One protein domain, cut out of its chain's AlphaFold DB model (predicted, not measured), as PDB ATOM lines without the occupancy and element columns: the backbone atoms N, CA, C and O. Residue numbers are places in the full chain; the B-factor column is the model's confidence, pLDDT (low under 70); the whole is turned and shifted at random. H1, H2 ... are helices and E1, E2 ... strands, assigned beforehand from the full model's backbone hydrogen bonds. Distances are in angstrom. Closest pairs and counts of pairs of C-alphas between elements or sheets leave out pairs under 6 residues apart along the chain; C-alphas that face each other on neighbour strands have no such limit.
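AT A GLANCE: This is residues 558 to 655 of the 656 residues of the protein "DRBM domain-containing protein" of Sphaceloma murrayae (UniProt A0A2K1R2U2). One long helix, H3, covers one face of a three-stranded sheet slantwise, while the sheet's other face has no named helix on it. A hairpin of two shorter helices, H1 and H2, packs on H3, and the centres of the three helices make a triangle. The printed part has 98 residues with three named helices and three named strands, in the order H1 H2 E1 E2 E3 H3, and its class is mixed, helices and strands. The sheet has the order E1 E2 E3, antiparallel throughout. The whole is compact, with a radius of gyration of the C-alphas of 13.4 A and spans of 40 by 30 by 20 A.

HOW THE PARTS SIT: H1, residues 558 to 565, and H2, residues 572 to 581, form a helical hairpin and touch, closest at the C-alphas of Leu 561 and Ala 578, 6.0 A apart; they run opposite ways at a shallow tilt of 5 degrees. E1, residues 588 to 593, and E2, residues 599 to 604, form a hairpin, with N 590 and O 602 within hydrogen-bond range at 2.8 A. E2 and E3, residues 618 to 625, form a second hairpin, with N 601 and O 622 at 2.8 A. E1, E2 and E3 make a meander, each strand the antiparallel neighbour of the one before. H3, residues 631 to 653, is on this sheet at a height of 8.0 A, over E2 and E3 and slantwise to the strands, at 40 degrees to E2 on the local plane. The closest C-alphas of E3 and H3 are those of Gly 620 and Ala 644, 3.7 A apart. H3 touches H2 with residues 637 to 645 alone, closest at the C-alphas of Ser 572 and Ala 641, 5.6 A; they run the same way at a shallow tilt of 25 degrees. It touches H1 with residues 645 to 653 alone, closest at the C-alphas of Ala 558 and Val 652, 6.9 A. H1 is not on the sheet, and H2 is only just not on it, with 4 pairs of C-alphas within 10 A. In H2 every O i to N i+4 pair is within hydrogen-bond range, in H1 3 of 4 and in H3 18 of 19.

IN THESE COORDINATES: H1 begins at C-alpha 558, at (117.190, 122.498, 142.007), and H2 is 14.3 A long. E1 measures 16.5 A, E2 16.0 A and E3 16.3 A. H3, 33.3 A long, ends at C-alpha 653, at (120.669, 127.426, 137.313).

THE WHOLE: The C-alphas farthest apart are those of Asp 559 and Glu 596, 41.8 A. The printed part has no cut. The link from E2 to E3, residues 605 to 617, is long. Mean pLDDT of the printed part is 84.6; residues 607 to 610, 615, 618 and 628 to 632 are under 70.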
ATOM      1  N   ALA A 558     115.787 122.131 141.875       89.19
ATOM      2  CA  ALA A 558     117.190 122.498 142.007       89.19
ATOM      3  C   ALA A 558     117.852 121.826 143.219       89.19
ATOM      4  O   ALA A 558     118.877 121.174 143.046       89.19
ATOM      5  N   ASP A 559     117.247 121.866 144.411       91.06
ATOM      6  CA  ASP A 559     117.814 121.215 145.610       91.06
ATOM      7  C   ASP A 559     118.028 119.715 145.383       91.06
ATOM      8  O   ASP A 559     119.049 119.138 145.757       91.06
ATOM      9  N   ARG A 560     117.073 119.076 144.698       92.62
ATOM     10  CA  ARG A 560     117.143 117.653 144.356       92.62
ATOM     11  C   ARG A 560     118.205 117.337 143.305       92.62
ATOM     12  O   ARG A 560     118.744 116.237 143.336       92.62
ATOM     13  N   LEU A 561     118.515 118.261 142.393       92.19
ATOM     14  CA  LEU A 561     119.616 118.110 141.434       92.19
ATOM     15  C   LEU A 561     120.979 118.381 142.083       92.19
ATOM     16  O   LEU A 561     121.910 117.607 141.856       92.19
ATOM     17  N   ARG A 562     121.078 119.398 142.947       92.75
ATOM     18  CA  ARG A 562     122.269 119.698 143.759       92.75
ATOM     19  C   ARG A 562     122.600 118.554 144.724       92.75
ATOM     20  O   ARG A 562     123.752 118.183 144.846       92.75
ATOM     21  N   ALA A 563     121.609 117.857 145.276       93.31
ATOM     22  CA  ALA A 563     121.838 116.631 146.052       93.31
ATOM     23  C   ALA A 563     122.261 115.392 145.213       93.31
ATOM     24  O   ALA A 563     122.586 114.342 145.778       93.31
ATOM     25  N   ILE A 564     122.222 115.463 143.873       93.88
ATOM     26  CA  ILE A 564     122.685 114.397 142.957       93.88
ATOM     27  C   ILE A 564     124.100 114.707 142.440       93.88
ATOM     28  O   ILE A 564     124.967 113.847 142.570       93.88
ATOM     29  N   LEU A 565     124.316 115.912 141.892       91.62
ATOM     30  CA  LEU A 565     125.341 116.842 142.381       91.62
ATOM     31  C   LEU A 565     126.469 116.360 143.304       91.62
ATOM     32  O   LEU A 565     127.482 115.804 142.890       91.62
ATOM     33  N   ASP A 566     126.225 116.622 144.588       92.62
ATOM     34  CA  ASP A 566     127.121 116.490 145.736       92.62
ATOM     35  C   ASP A 566     127.488 115.033 146.089       92.62
ATOM     36  O   ASP A 566     128.114 114.767 147.116       92.62
ATOM     37  N   ARG A 567     127.094 114.047 145.271       92.25
ATOM     38  CA  ARG A 567     127.465 112.642 145.484       92.25
ATOM     39  C   ARG A 567     128.900 112.408 145.014       92.25
ATOM     40  O   ARG A 567     129.201 112.605 143.842       92.25
ATOM     41  N   ASP A 568     129.726 111.810 145.879       84.88
ATOM     42  CA  ASP A 568     131.118 111.387 145.605       84.88
ATOM     43  C   ASP A 568     131.335 110.644 144.267       84.88
ATOM     44  O   ASP A 568     132.455 110.568 143.755       84.88
ATOM     45  N   VAL A 569     130.287 110.016 143.722       87.81
ATOM     46  CA  VAL A 569     130.323 109.264 142.468       87.81
ATOM     47  C   VAL A 569     129.092 109.593 141.621       87.81
ATOM     48  O   VAL A 569     128.009 109.042 141.830       87.81
ATOM     49  N   VAL A 570     129.283 110.419 140.593       90.69
ATOM     50  CA  VAL A 570     128.309 110.578 139.507       90.69
ATOM     51  C   VAL A 570     128.468 109.418 138.521       90.69
ATOM     52  O   VAL A 570     129.546 109.182 137.974       90.69
ATOM     53  N   ASP A 571     127.393 108.663 138.297       92.88
ATOM     54  CA  ASP A 571     127.328 107.637 137.258       92.88
ATOM     55  C   ASP A 571     126.010 107.700 136.466       92.88
ATOM     56  O   ASP A 571     125.196 108.614 136.627       92.88
ATOM     57  N   SER A 572     125.797 106.739 135.563       91.81
ATOM     58  CA  SER A 572     124.588 106.672 134.736       91.81
ATOM     59  C   SER A 572     123.290 106.555 135.548       91.81
ATOM     60  O   SER A 572     122.237 106.939 135.044       91.81
ATOM     61  N   GLY A 573     123.349 106.042 136.783       94.56
ATOM     62  CA  GLY A 573     122.224 106.017 137.713       94.56
ATOM     63  C   GLY A 573     121.885 107.416 138.222       94.56
ATOM     64  O   GLY A 573     120.728 107.823 138.125       94.56
ATOM     65  N   SER A 574     122.892 108.183 138.655       95.31
ATOM     66  CA  SER A 574     122.735 109.592 139.056       95.31
ATOM     67  C   SER A 574     122.146 110.445 137.924       95.31
ATOM     68  O   SER A 574     121.169 111.161 138.141       95.31
ATOM     69  N   LEU A 575     122.639 110.302 136.686       94.81
ATOM     70  CA  LEU A 575     122.069 111.014 135.532       94.81
ATOM     71  C   LEU A 575     120.618 110.590 135.231       94.81
ATOM     72  O   LEU A 575     119.777 111.424 134.890       94.81
ATOM     73  N   GLN A 576     120.293 109.301 135.366       94.00
ATOM     74  CA  GLN A 576     118.922 108.817 135.183       94.00
ATOM     75  C   GLN A 576     117.981 109.319 136.291       94.00
ATOM     76  O   GLN A 576     116.799 109.549 136.028       94.00
ATOM     77  N   GLU A 577     118.477 109.501 137.515       94.69
ATOM     78  CA  GLU A 577     117.741 110.102 138.628       94.69
ATOM     79  C   GLU A 577     117.479 111.593 138.381       94.69
ATOM     80  O   GLU A 577     116.326 112.012 138.440       94.69
ATOM     81  N   ALA A 578     118.495 112.356 137.971       93.56
ATOM     82  CA  ALA A 578     118.355 113.758 137.574       93.56
ATOM     83  C   ALA A 578     117.322 113.942 136.446       93.56
ATOM     84  O   ALA A 578     116.413 114.767 136.550       93.56
ATOM     85  N   CYS A 579     117.368 113.087 135.418       91.75
ATOM     86  CA  CYS A 579     116.357 113.080 134.359       91.75
ATOM     87  C   CYS A 579     114.937 112.840 134.900       91.75
ATOM     88  O   CYS A 579     113.999 113.488 134.443       91.75
ATOM     89  N   LYS A 580     114.756 111.945 135.885       92.19
ATOM     90  CA  LYS A 580     113.445 111.724 136.524       92.19
ATOM     91  C   LYS A 580     112.974 112.953 137.302       92.19
ATOM     92  O   LYS A 580     111.793 113.274 137.213       92.19
ATOM     93  N   VAL A 581     113.869 113.633 138.028       92.12
ATOM     94  CA  VAL A 581     113.560 114.880 138.759       92.12
ATOM     95  C   VAL A 581     113.051 115.958 137.793       92.12
ATOM     96  O   VAL A 581     112.030 116.581 138.061       92.12
ATOM     97  N   MET A 582     113.689 116.102 136.627       88.50
ATOM     98  CA  MET A 582     113.336 117.095 135.601       88.50
ATOM     99  C   MET A 582     112.182 116.684 134.659       88.50
ATOM    100  O   MET A 582     111.872 117.409 133.713       88.50
ATOM    101  N   GLY A 583     111.561 115.509 134.833       89.62
ATOM    102  CA  GLY A 583     110.526 115.016 133.907       89.62
ATOM    103  C   GLY A 583     111.044 114.682 132.493       89.62
ATOM    104  O   GLY A 583     110.302 114.722 131.508       89.62
ATOM    105  N   ILE A 584     112.330 114.354 132.369       88.12
ATOM    106  CA  ILE A 584     113.001 113.983 131.121       88.12
ATOM    107  C   ILE A 584     112.905 112.465 130.922       88.12
ATOM    108  O   ILE A 584     113.253 111.674 131.802       88.12
ATOM    109  N   ARG A 585     112.478 112.022 129.730       82.75
ATOM    110  CA  ARG A 585     112.573 110.601 129.358       82.75
ATOM    111  C   ARG A 585     114.048 110.230 129.184       82.75
ATOM    112  O   ARG A 585     114.748 110.868 128.404       82.75
ATOM    113  N   GLY A 586     114.466 109.215 129.945       81.62
ATOM    114  CA  GLY A 586     115.846 109.005 130.391       81.62
ATOM    115  C   GLY A 586     116.953 108.967 129.325       81.62
ATOM    116  O   GLY A 586     116.684 108.787 128.134       81.62
ATOM    117  N   PRO A 587     118.211 109.116 129.775       91.44
ATOM    118  CA  PRO A 587     119.365 109.328 128.913       91.44
ATOM    119  C   PRO A 587     119.657 108.100 128.046       91.44
ATOM    120  O   PRO A 587     119.656 106.966 128.530       91.44
ATOM    121  N   LYS A 588     119.969 108.330 126.768       91.31
ATOM    122  CA  LYS A 588     120.569 107.327 125.880       91.31
ATOM    123  C   LYS A 588     122.021 107.702 125.630       91.31
ATOM    124  O   LYS A 588     122.281 108.758 125.067       91.31
ATOM    125  N   PHE A 589     122.941 106.837 126.036       90.88
ATOM    126  CA  PHE A 589     124.365 106.991 125.753       90.88
ATOM    127  C   PHE A 589     124.660 106.551 124.315       90.88
ATOM    128  O   PHE A 589     124.184 105.499 123.884       90.88
ATOM    129  N   HIS A 590     125.456 107.345 123.605       90.50
ATOM    130  CA  HIS A 590     125.986 107.065 122.273       90.50
ATOM    131  C   HIS A 590     127.509 107.046 122.334       90.50
ATOM    132  O   HIS A 590     128.114 107.823 123.075       90.50
ATOM    133  N   TRP A 591     128.103 106.169 121.533       90.56
ATOM    134  CA  TRP A 591     129.542 105.950 121.461       90.56
ATOM    135  C   TRP A 591     129.949 105.903 119.992       90.56
ATOM    136  O   TRP A 591     129.703 104.899 119.322       90.56
ATOM    137  N   ASP A 592     130.560 106.977 119.503       88.44
ATOM    138  CA  ASP A 592     131.091 107.040 118.143       88.44
ATOM    139  C   ASP A 592     132.588 106.690 118.177       88.44
ATOM    140  O   ASP A 592     133.320 107.131 119.064       88.44
ATOM    141  N   LEU A 593     133.050 105.858 117.240       83.44
ATOM    142  CA  LEU A 593     134.458 105.466 117.134       83.44
ATOM    143  C   LEU A 593     135.245 106.555 116.392       83.44
ATOM    144  O   LEU A 593     134.990 106.817 115.217       83.44
ATOM    145  N   GLU A 594     136.227 107.147 117.064       81.75
ATOM    146  CA  GLU A 594     137.210 108.045 116.458       81.75
ATOM    147  C   GLU A 594     138.347 107.229 115.811       81.75
ATOM    148  O   GLU A 594     138.531 106.031 116.060       81.75
ATOM    149  N   GLN A 595     139.171 107.891 114.995       72.69
ATOM    150  CA  GLN A 595     140.406 107.286 114.493       72.69
ATOM    151  C   GLN A 595     141.350 106.912 115.662       72.69
ATOM    152  O   GLN A 595     141.247 107.434 116.772       72.69
ATOM    153  N   GLU A 596     142.268 105.970 115.426       79.44
ATOM    154  CA  GLU A 596     143.223 105.446 116.428       79.44
ATOM    155  C   GLU A 596     142.619 104.675 117.628       79.44
ATOM    156  O   GLU A 596     143.325 104.406 118.602       79.44
ATOM    157  N   GLY A 597     141.338 104.287 117.594       78.62
ATOM    158  CA  GLY A 597     140.718 103.522 118.690       78.62
ATOM    159  C   GLY A 597     140.386 104.366 119.928       78.62
ATOM    160  O   GLY A 597     140.330 103.850 121.050       78.62
ATOM    161  N   ARG A 598     140.184 105.670 119.723       82.19
ATOM    162  CA  ARG A 598     139.525 106.573 120.674       82.19
ATOM    163  C   ARG A 598     138.023 106.606 120.383       82.19
ATOM    164  O   ARG A 598     137.577 106.098 119.358       82.19
ATOM    165  N   PHE A 599     137.235 107.163 121.292       85.44
ATOM    166  CA  PHE A 599     135.783 107.221 121.166       85.44
ATOM    167  C   PHE A 599     135.258 108.577 121.622       85.44
ATOM    168  O   PHE A 599     135.661 109.071 122.677       85.44
ATOM    169  N   THR A 600     134.286 109.109 120.889       88.50
ATOM    170  CA  THR A 600     133.455 110.215 121.353       88.50
ATOM    171  C   THR A 600     132.251 109.638 122.090       88.50
ATOM    172  O   THR A 600     131.464 108.871 121.529       88.50
ATOM    173  N   GLY A 601     132.096 109.991 123.360       91.12
ATOM    174  CA  GLY A 601     130.909 109.681 124.148       91.12
ATOM    175  C   GLY A 601     129.934 110.853 124.164       91.12
ATOM    176  O   GLY A 601     130.355 112.002 124.232       91.12
ATOM    177  N   SER A 602     128.632 110.585 124.109       90.75
ATOM    178  CA  SER A 602     127.602 111.614 124.320       90.75
ATOM    179  C   SER A 602     126.311 111.018 124.878       90.75
ATOM    180  O   SER A 602     126.071 109.815 124.766       90.75
ATOM    181  N   VAL A 603     125.449 111.846 125.466       92.75
ATOM    182  CA  VAL A 603     124.097 111.459 125.890       92.75
ATOM    183  C   VAL A 603     123.070 112.210 125.060       92.75
ATOM    184  O   VAL A 603     123.106 113.427 124.984       92.75
ATOM    185  N   SER A 604     122.093 111.513 124.480       89.94
ATOM    186  CA  SER A 604     120.870 112.168 124.009       89.94
ATOM    187  C   SER A 604     119.746 111.981 125.016       89.94
ATOM    188  O   SER A 604     119.439 110.841 125.391       89.94
ATOM    189  N   PHE A 605     119.061 113.060 125.371       84.94
ATOM    190  CA  PHE A 605     117.803 112.969 126.102       84.94
ATOM    191  C   PHE A 605     116.637 112.678 125.155       84.94
ATOM    192  O   PHE A 605     116.643 113.065 123.984       84.94
ATOM    193  N   GLY A 606     115.616 111.971 125.645       76.12
ATOM    194  CA  GLY A 606     114.376 111.823 124.889       76.12
ATOM    195  C   GLY A 606     113.700 113.180 124.687       76.12
ATOM    196  O   GLY A 606     113.770 114.037 125.567       76.12
ATOM    197  N   VAL A 607     113.001 113.362 123.560       68.06
ATOM    198  CA  VAL A 607     112.222 114.581 123.282       68.06
ATOM    199  C   VAL A 607     111.184 114.781 124.392       68.06
ATOM    200  O   VAL A 607     110.134 114.138 124.400       68.06
ATOM    201  N   SER A 608     111.499 115.655 125.347       67.75
ATOM    202  CA  SER A 608     110.603 116.085 126.416       67.75
ATOM    203  C   SER A 608     110.169 117.519 126.149       67.75
ATOM    204  O   SER A 608     110.985 118.361 125.775       67.75
ATOM    205  N   ALA A 609     108.888 117.810 126.372       66.94
ATOM    206  CA  ALA A 609     108.372 119.174 126.294       66.94
ATOM    207  C   ALA A 609     109.038 120.099 127.332       66.94
ATOM    208  O   ALA A 609     109.178 121.289 127.067       66.94
ATOM    209  N   ALA A 610     109.498 119.537 128.459       65.88
ATOM    210  CA  ALA A 610     110.216 120.252 129.513       65.88
ATOM    211  C   ALA A 610     111.629 120.703 129.099       65.88
ATOM    212  O   ALA A 610     112.131 121.689 129.636       65.88
ATOM    213  N   LEU A 611     112.263 120.017 128.136       71.94
ATOM    214  CA  LEU A 611     113.573 120.420 127.630       71.94
ATOM    215  C   LEU A 611     113.439 121.564 126.616       71.94
ATOM    216  O   LEU A 611     112.568 121.498 125.734       71.94
ATOM    217  N   PRO A 612     114.309 122.585 126.704       70.06
ATOM    218  CA  PRO A 612     114.390 123.680 125.743       70.06
ATOM    219  C   PRO A 612     114.948 123.148 124.409       70.06
ATOM    220  O   PRO A 612     115.341 121.983 124.326       70.06
ATOM    221  N   MET A 613     114.970 123.948 123.340       74.69
ATOM    222  CA  MET A 613     115.417 123.423 122.039       74.69
ATOM    223  C   MET A 613     116.922 123.132 121.993       74.69
ATOM    224  O   MET A 613     117.321 122.195 121.311       74.69
ATOM    225  N   GLU A 614     117.723 123.848 122.775       70.12
ATOM    226  CA  GLU A 614     119.177 123.699 122.884       70.12
ATOM    227  C   GLU A 614     119.572 122.318 123.439       70.12
ATOM    228  O   GLU A 614     120.495 121.688 122.935       70.12
ATOM    229  N   LEU A 615     118.819 121.793 124.415       69.88
ATOM    230  CA  LEU A 615     119.067 120.480 125.033       69.88
ATOM    231  C   LEU A 615     118.316 119.317 124.353       69.88
ATOM    232  O   LEU A 615     118.411 118.167 124.788       69.88
ATOM    233  N   ARG A 616     117.562 119.573 123.274       74.25
ATOM    234  CA  ARG A 616     116.934 118.523 122.445       74.25
ATOM    235  C   ARG A 616     117.942 117.969 121.433       74.25
ATOM    236  O   ARG A 616     117.740 118.063 120.225       74.25
ATOM    237  N   GLY A 617     119.020 117.369 121.931       72.81
ATOM    238  CA  GLY A 617     120.122 116.885 121.101       72.81
ATOM    239  C   GLY A 617     121.060 115.926 121.828       72.81
ATOM    240  O   GLY A 617     120.648 115.219 122.749       72.81
ATOM    241  N   ARG A 618     122.320 115.891 121.377       69.88
ATOM    242  CA  ARG A 618     123.449 115.313 122.119       69.88
ATOM    243  C   ARG A 618     123.937 116.354 123.134       69.88
ATOM    244  O   ARG A 618     124.133 117.503 122.761       69.88
ATOM    245  N   VAL A 619     124.122 115.924 124.374       75.88
ATOM    246  CA  VAL A 619     124.515 116.690 125.567       75.88
ATOM    247  C   VAL A 619     125.602 115.871 126.282       75.88
ATOM    248  O   VAL A 619     125.617 114.638 126.160       75.88
ATOM    249  N   GLY A 620     126.539 116.500 126.989       75.19
ATOM    250  CA  GLY A 620     127.654 115.797 127.634       75.19
ATOM    251  C   GLY A 620     128.627 115.179 126.633       75.19
ATOM    252  O   GLY A 620     129.022 114.022 126.790       75.19
ATOM    253  N   VAL A 621     128.956 115.897 125.554       84.31
ATOM    254  CA  VAL A 621     129.871 115.396 124.516       84.31
ATOM    255  C   VAL A 621     131.299 115.371 125.066       84.31
ATOM    256  O   VAL A 621     131.820 116.382 125.519       84.31
ATOM    257  N   THR A 622     131.942 114.204 125.047       81.44
ATOM    258  CA  THR A 622     133.319 114.015 125.523       81.44
ATOM    259  C   THR A 622     134.126 113.224 124.495       81.44
ATOM    260  O   THR A 622     133.840 112.053 124.243       81.44
ATOM    261  N   GLU A 623     135.140 113.858 123.915       84.69
ATOM    262  CA  GLU A 623     136.026 113.284 122.891       84.69
ATOM    263  C   GLU A 623     137.214 112.512 123.494       84.69
ATOM    264  O   GLU A 623     137.562 112.664 124.671       84.69
ATOM    265  N   GLY A 624     137.877 111.685 122.682       78.12
ATOM    266  CA  GLY A 624     139.166 111.078 123.025       78.12
ATOM    267  C   GLY A 624     139.126 109.961 124.079       78.12
ATOM    268  O   GLY A 624     140.178 109.566 124.598       78.12
ATOM    269  N   LEU A 625     137.948 109.425 124.413       79.56
ATOM    270  CA  LEU A 625     137.779 108.415 125.460       79.56
ATOM    271  C   LEU A 625     138.372 107.060 125.043       79.56
ATOM    272  O   LEU A 625     138.126 106.543 123.957       79.56
ATOM    273  N   ARG A 626     139.150 106.434 125.935       76.31
ATOM    274  CA  ARG A 626     139.798 105.132 125.683       76.31
ATOM    275  C   ARG A 626     138.962 103.960 126.202       76.31
ATOM    276  O   ARG A 626     139.241 103.423 127.280       76.31
ATOM    277  N   MET A 627     137.985 103.509 125.417       73.56
ATOM    278  CA  MET A 627     137.214 102.302 125.741       73.56
ATOM    279  C   MET A 627     138.026 101.018 125.496       73.56
ATOM    280  O   MET A 627     138.022 100.441 124.415       73.56
ATOM    281  N   GLY A 628     138.735 100.559 126.532       68.06
ATOM    282  CA  GLY A 628     139.256  99.186 126.611       68.06
ATOM    283  C   GLY A 628     138.341  98.256 127.424       68.06
ATOM    284  O   GLY A 628     137.190  98.594 127.689       68.06
ATOM    285  N   ASN A 629     138.878  97.105 127.862       61.38
ATOM    286  CA  ASN A 629     138.202  96.065 128.666       61.38
ATOM    287  C   ASN A 629     137.145  96.588 129.657       61.38
ATOM    288  O   ASN A 629     137.407  97.567 130.349       61.38
ATOM    289  N   ARG A 630     136.029  95.845 129.804       61.72
ATOM    290  CA  ARG A 630     134.791  96.130 130.586       61.72
ATOM    291  C   ARG A 630     134.873  97.168 131.722       61.72
ATOM    292  O   ARG A 630     133.980  98.001 131.813       61.72
ATOM    293  N   VAL A 631     135.903  97.139 132.570       59.56
ATOM    294  CA  VAL A 631     136.133  98.140 133.633       59.56
ATOM    295  C   VAL A 631     136.235  99.569 133.073       59.56
ATOM    296  O   VAL A 631     135.532 100.452 133.550       59.56
ATOM    297  N   ARG A 632     137.018  99.789 132.005       61.09
ATOM    298  CA  ARG A 632     137.215 101.111 131.374       61.09
ATOM    299  C   ARG A 632     135.942 101.667 130.729       61.09
ATOM    300  O   ARG A 632     135.801 102.878 130.615       61.09
ATOM    301  N   ASN A 633     135.008 100.796 130.344       78.50
ATOM    302  CA  ASN A 633     133.700 101.209 129.834       78.50
ATOM    303  C   ASN A 633     132.857 101.880 130.944       78.50
ATOM    304  O   ASN A 633     132.174 102.870 130.698       78.50
ATOM    305  N   ARG A 634     132.972 101.422 132.204       85.50
ATOM    306  CA  ARG A 634     132.301 102.074 133.346       85.50
ATOM    307  C   ARG A 634     132.834 103.486 133.596       85.50
ATOM    308  O   ARG A 634     132.046 104.378 133.894       85.50
ATOM    309  N   ASP A 635     134.143 103.682 133.471       86.06
ATOM    310  CA  ASP A 635     134.763 104.992 133.682       86.06
ATOM    311  C   ASP A 635     134.408 105.966 132.550       86.06
ATOM    312  O   ASP A 635     134.022 107.094 132.836       86.06
ATOM    313  N   ALA A 636     134.391 105.509 131.290       87.56
ATOM    314  CA  ALA A 636     133.875 106.298 130.168       87.56
ATOM    315  C   ALA A 636     132.408 106.716 130.391       87.56
ATOM    316  O   ALA A 636     132.080 107.899 130.296       87.56
ATOM    317  N   HIS A 637     131.530 105.772 130.765       89.19
ATOM    318  CA  HIS A 637     130.130 106.066 131.098       89.19
ATOM    319  C   HIS A 637     129.986 107.093 132.230       89.19
ATOM    320  O   HIS A 637     129.090 107.930 132.162       89.19
ATOM    321  N   ARG A 638     130.848 107.052 133.255       91.88
ATOM    322  CA  ARG A 638     130.867 108.044 134.344       91.88
ATOM    323  C   ARG A 638     131.290 109.424 133.863       91.88
ATOM    324  O   ARG A 638     130.617 110.389 134.198       91.88
ATOM    325  N   THR A 639     132.355 109.525 133.065       92.31
ATOM    326  CA  THR A 639     132.827 110.809 132.525       92.31
ATOM    327  C   THR A 639     131.733 111.497 131.710       92.31
ATOM    328  O   THR A 639     131.377 112.635 132.004       92.31
ATOM    329  N   VAL A 640     131.123 110.772 130.768       93.31
ATOM    330  CA  VAL A 640     130.017 111.281 129.938       93.31
ATOM    331  C   VAL A 640     128.781 111.603 130.785       93.31
ATOM    332  O   VAL A 640     128.129 112.620 130.562       93.31
ATOM    333  N   ALA A 641     128.455 110.774 131.785       93.81
ATOM    334  CA  ALA A 641     127.325 111.042 132.674       93.81
ATOM    335  C   ALA A 641     127.533 112.294 133.539       93.81
ATOM    336  O   ALA A 641     126.575 113.024 133.774       93.81
ATOM    337  N   SER A 642     128.766 112.548 133.983       94.06
ATOM    338  CA  SER A 642     129.126 113.740 134.753       94.06
ATOM    339  C   SER A 642     129.061 115.005 133.901       94.06
ATOM    340  O   SER A 642     128.496 115.993 134.355       94.06
ATOM    341  N   ALA A 643     129.572 114.968 132.665       92.56
ATOM    342  CA  ALA A 643     129.465 116.089 131.729       92.56
ATOM    343  C   ALA A 643     127.993 116.424 131.424       92.56
ATOM    344  O   ALA A 643     127.558 117.556 131.613       92.56
ATOM    345  N   ALA A 644     127.188 115.411 131.078       92.44
ATOM    346  CA  ALA A 644     125.761 115.590 130.815       92.44
ATOM    347  C   ALA A 644     124.967 116.086 132.041       92.44
ATOM    348  O   ALA A 644     123.946 116.748 131.875       92.44
ATOM    349  N   LEU A 645     125.397 115.756 133.267       94.12
ATOM    350  CA  LEU A 645     124.748 116.231 134.492       94.12
ATOM    351  C   LEU A 645     125.094 117.696 134.802       94.12
ATOM    352  O   LEU A 645     124.220 118.424 135.264       94.12
ATOM    353  N   LEU A 646     126.327 118.129 134.518       92.94
ATOM    354  CA  LEU A 646     126.741 119.531 134.640       92.94
ATOM    355  C   LEU A 646     126.001 120.418 133.628       92.94
ATOM    356  O   LEU A 646     125.392 121.400 134.033       92.94
ATOM    357  N   GLU A 647     125.929 120.017 132.354       91.19
ATOM    358  CA  GLU A 647     125.165 120.746 131.323       91.19
ATOM    359  C   GLU A 647     123.656 120.836 131.659       91.19
ATOM    360  O   GLU A 647     123.003 121.845 131.381       91.19
ATOM    361  N   LEU A 648     123.079 119.809 132.302       89.50
ATOM    362  CA  LEU A 648     121.707 119.874 132.833       89.50
ATOM    363  C   LEU A 648     121.571 120.835 134.022       89.50
ATOM    364  O   LEU A 648     120.524 121.469 134.162       89.50
ATOM    365  N   TRP A 649     122.584 120.920 134.887       93.38
ATOM    366  CA  TRP A 649     122.580 121.806 136.049       93.38
ATOM    367  C   TRP A 649     122.715 123.274 135.651       93.38
ATOM    368  O   TRP A 649     121.874 124.068 136.059       93.38
ATOM    369  N   GLU A 650     123.689 123.616 134.802       90.69
ATOM    370  CA  GLU A 650     123.886 124.978 134.280       90.69
ATOM    371  C   GLU A 650     122.595 125.527 133.656       90.69
ATOM    372  O   GLU A 650     122.231 126.685 133.853       90.69
ATOM    373  N   PHE A 651     121.837 124.673 132.963       87.19
ATOM    374  CA  PHE A 651     120.540 125.039 132.405       87.19
ATOM    375  C   PHE A 651     119.437 125.280 133.454       87.19
ATOM    376  O   PHE A 651     118.568 126.132 133.246       87.19
ATOM    377  N   VAL A 652     119.424 124.525 134.555       88.56
ATOM    378  CA  VAL A 652     118.470 124.745 135.658       88.56
ATOM    379  C   VAL A 652     118.841 125.998 136.444       88.56
ATOM    380  O   VAL A 652     117.954 126.775 136.780       88.56
ATOM    381  N   GLU A 653     120.133 126.227 136.671       89.50
ATOM    382  CA  GLU A 653     120.669 127.426 137.313       89.50
ATOM    383  C   GLU A 653     120.369 128.690 136.496       89.50
ATOM    384  O   GLU A 653     119.866 129.658 137.052       89.50
ATOM    385  N   ALA A 654     120.507 128.646 135.167       86.44
ATOM    386  CA  ALA A 654     120.121 129.737 134.263       86.44
ATOM    387  C   ALA A 654     118.594 129.975 134.131       86.44
ATOM    388  O   ALA A 654     118.167 130.816 133.335       86.44
ATOM    389  N   ARG A 655     117.760 129.211 134.849       82.31
ATOM    390  CA  ARG A 655     116.290 129.337 134.872       82.31
ATOM    391  C   ARG A 655     115.700 129.657 136.247       82.31
ATOM    392  O   ARG A 655     114.477 129.806 136.326       82.31
TER     393      ARG A 655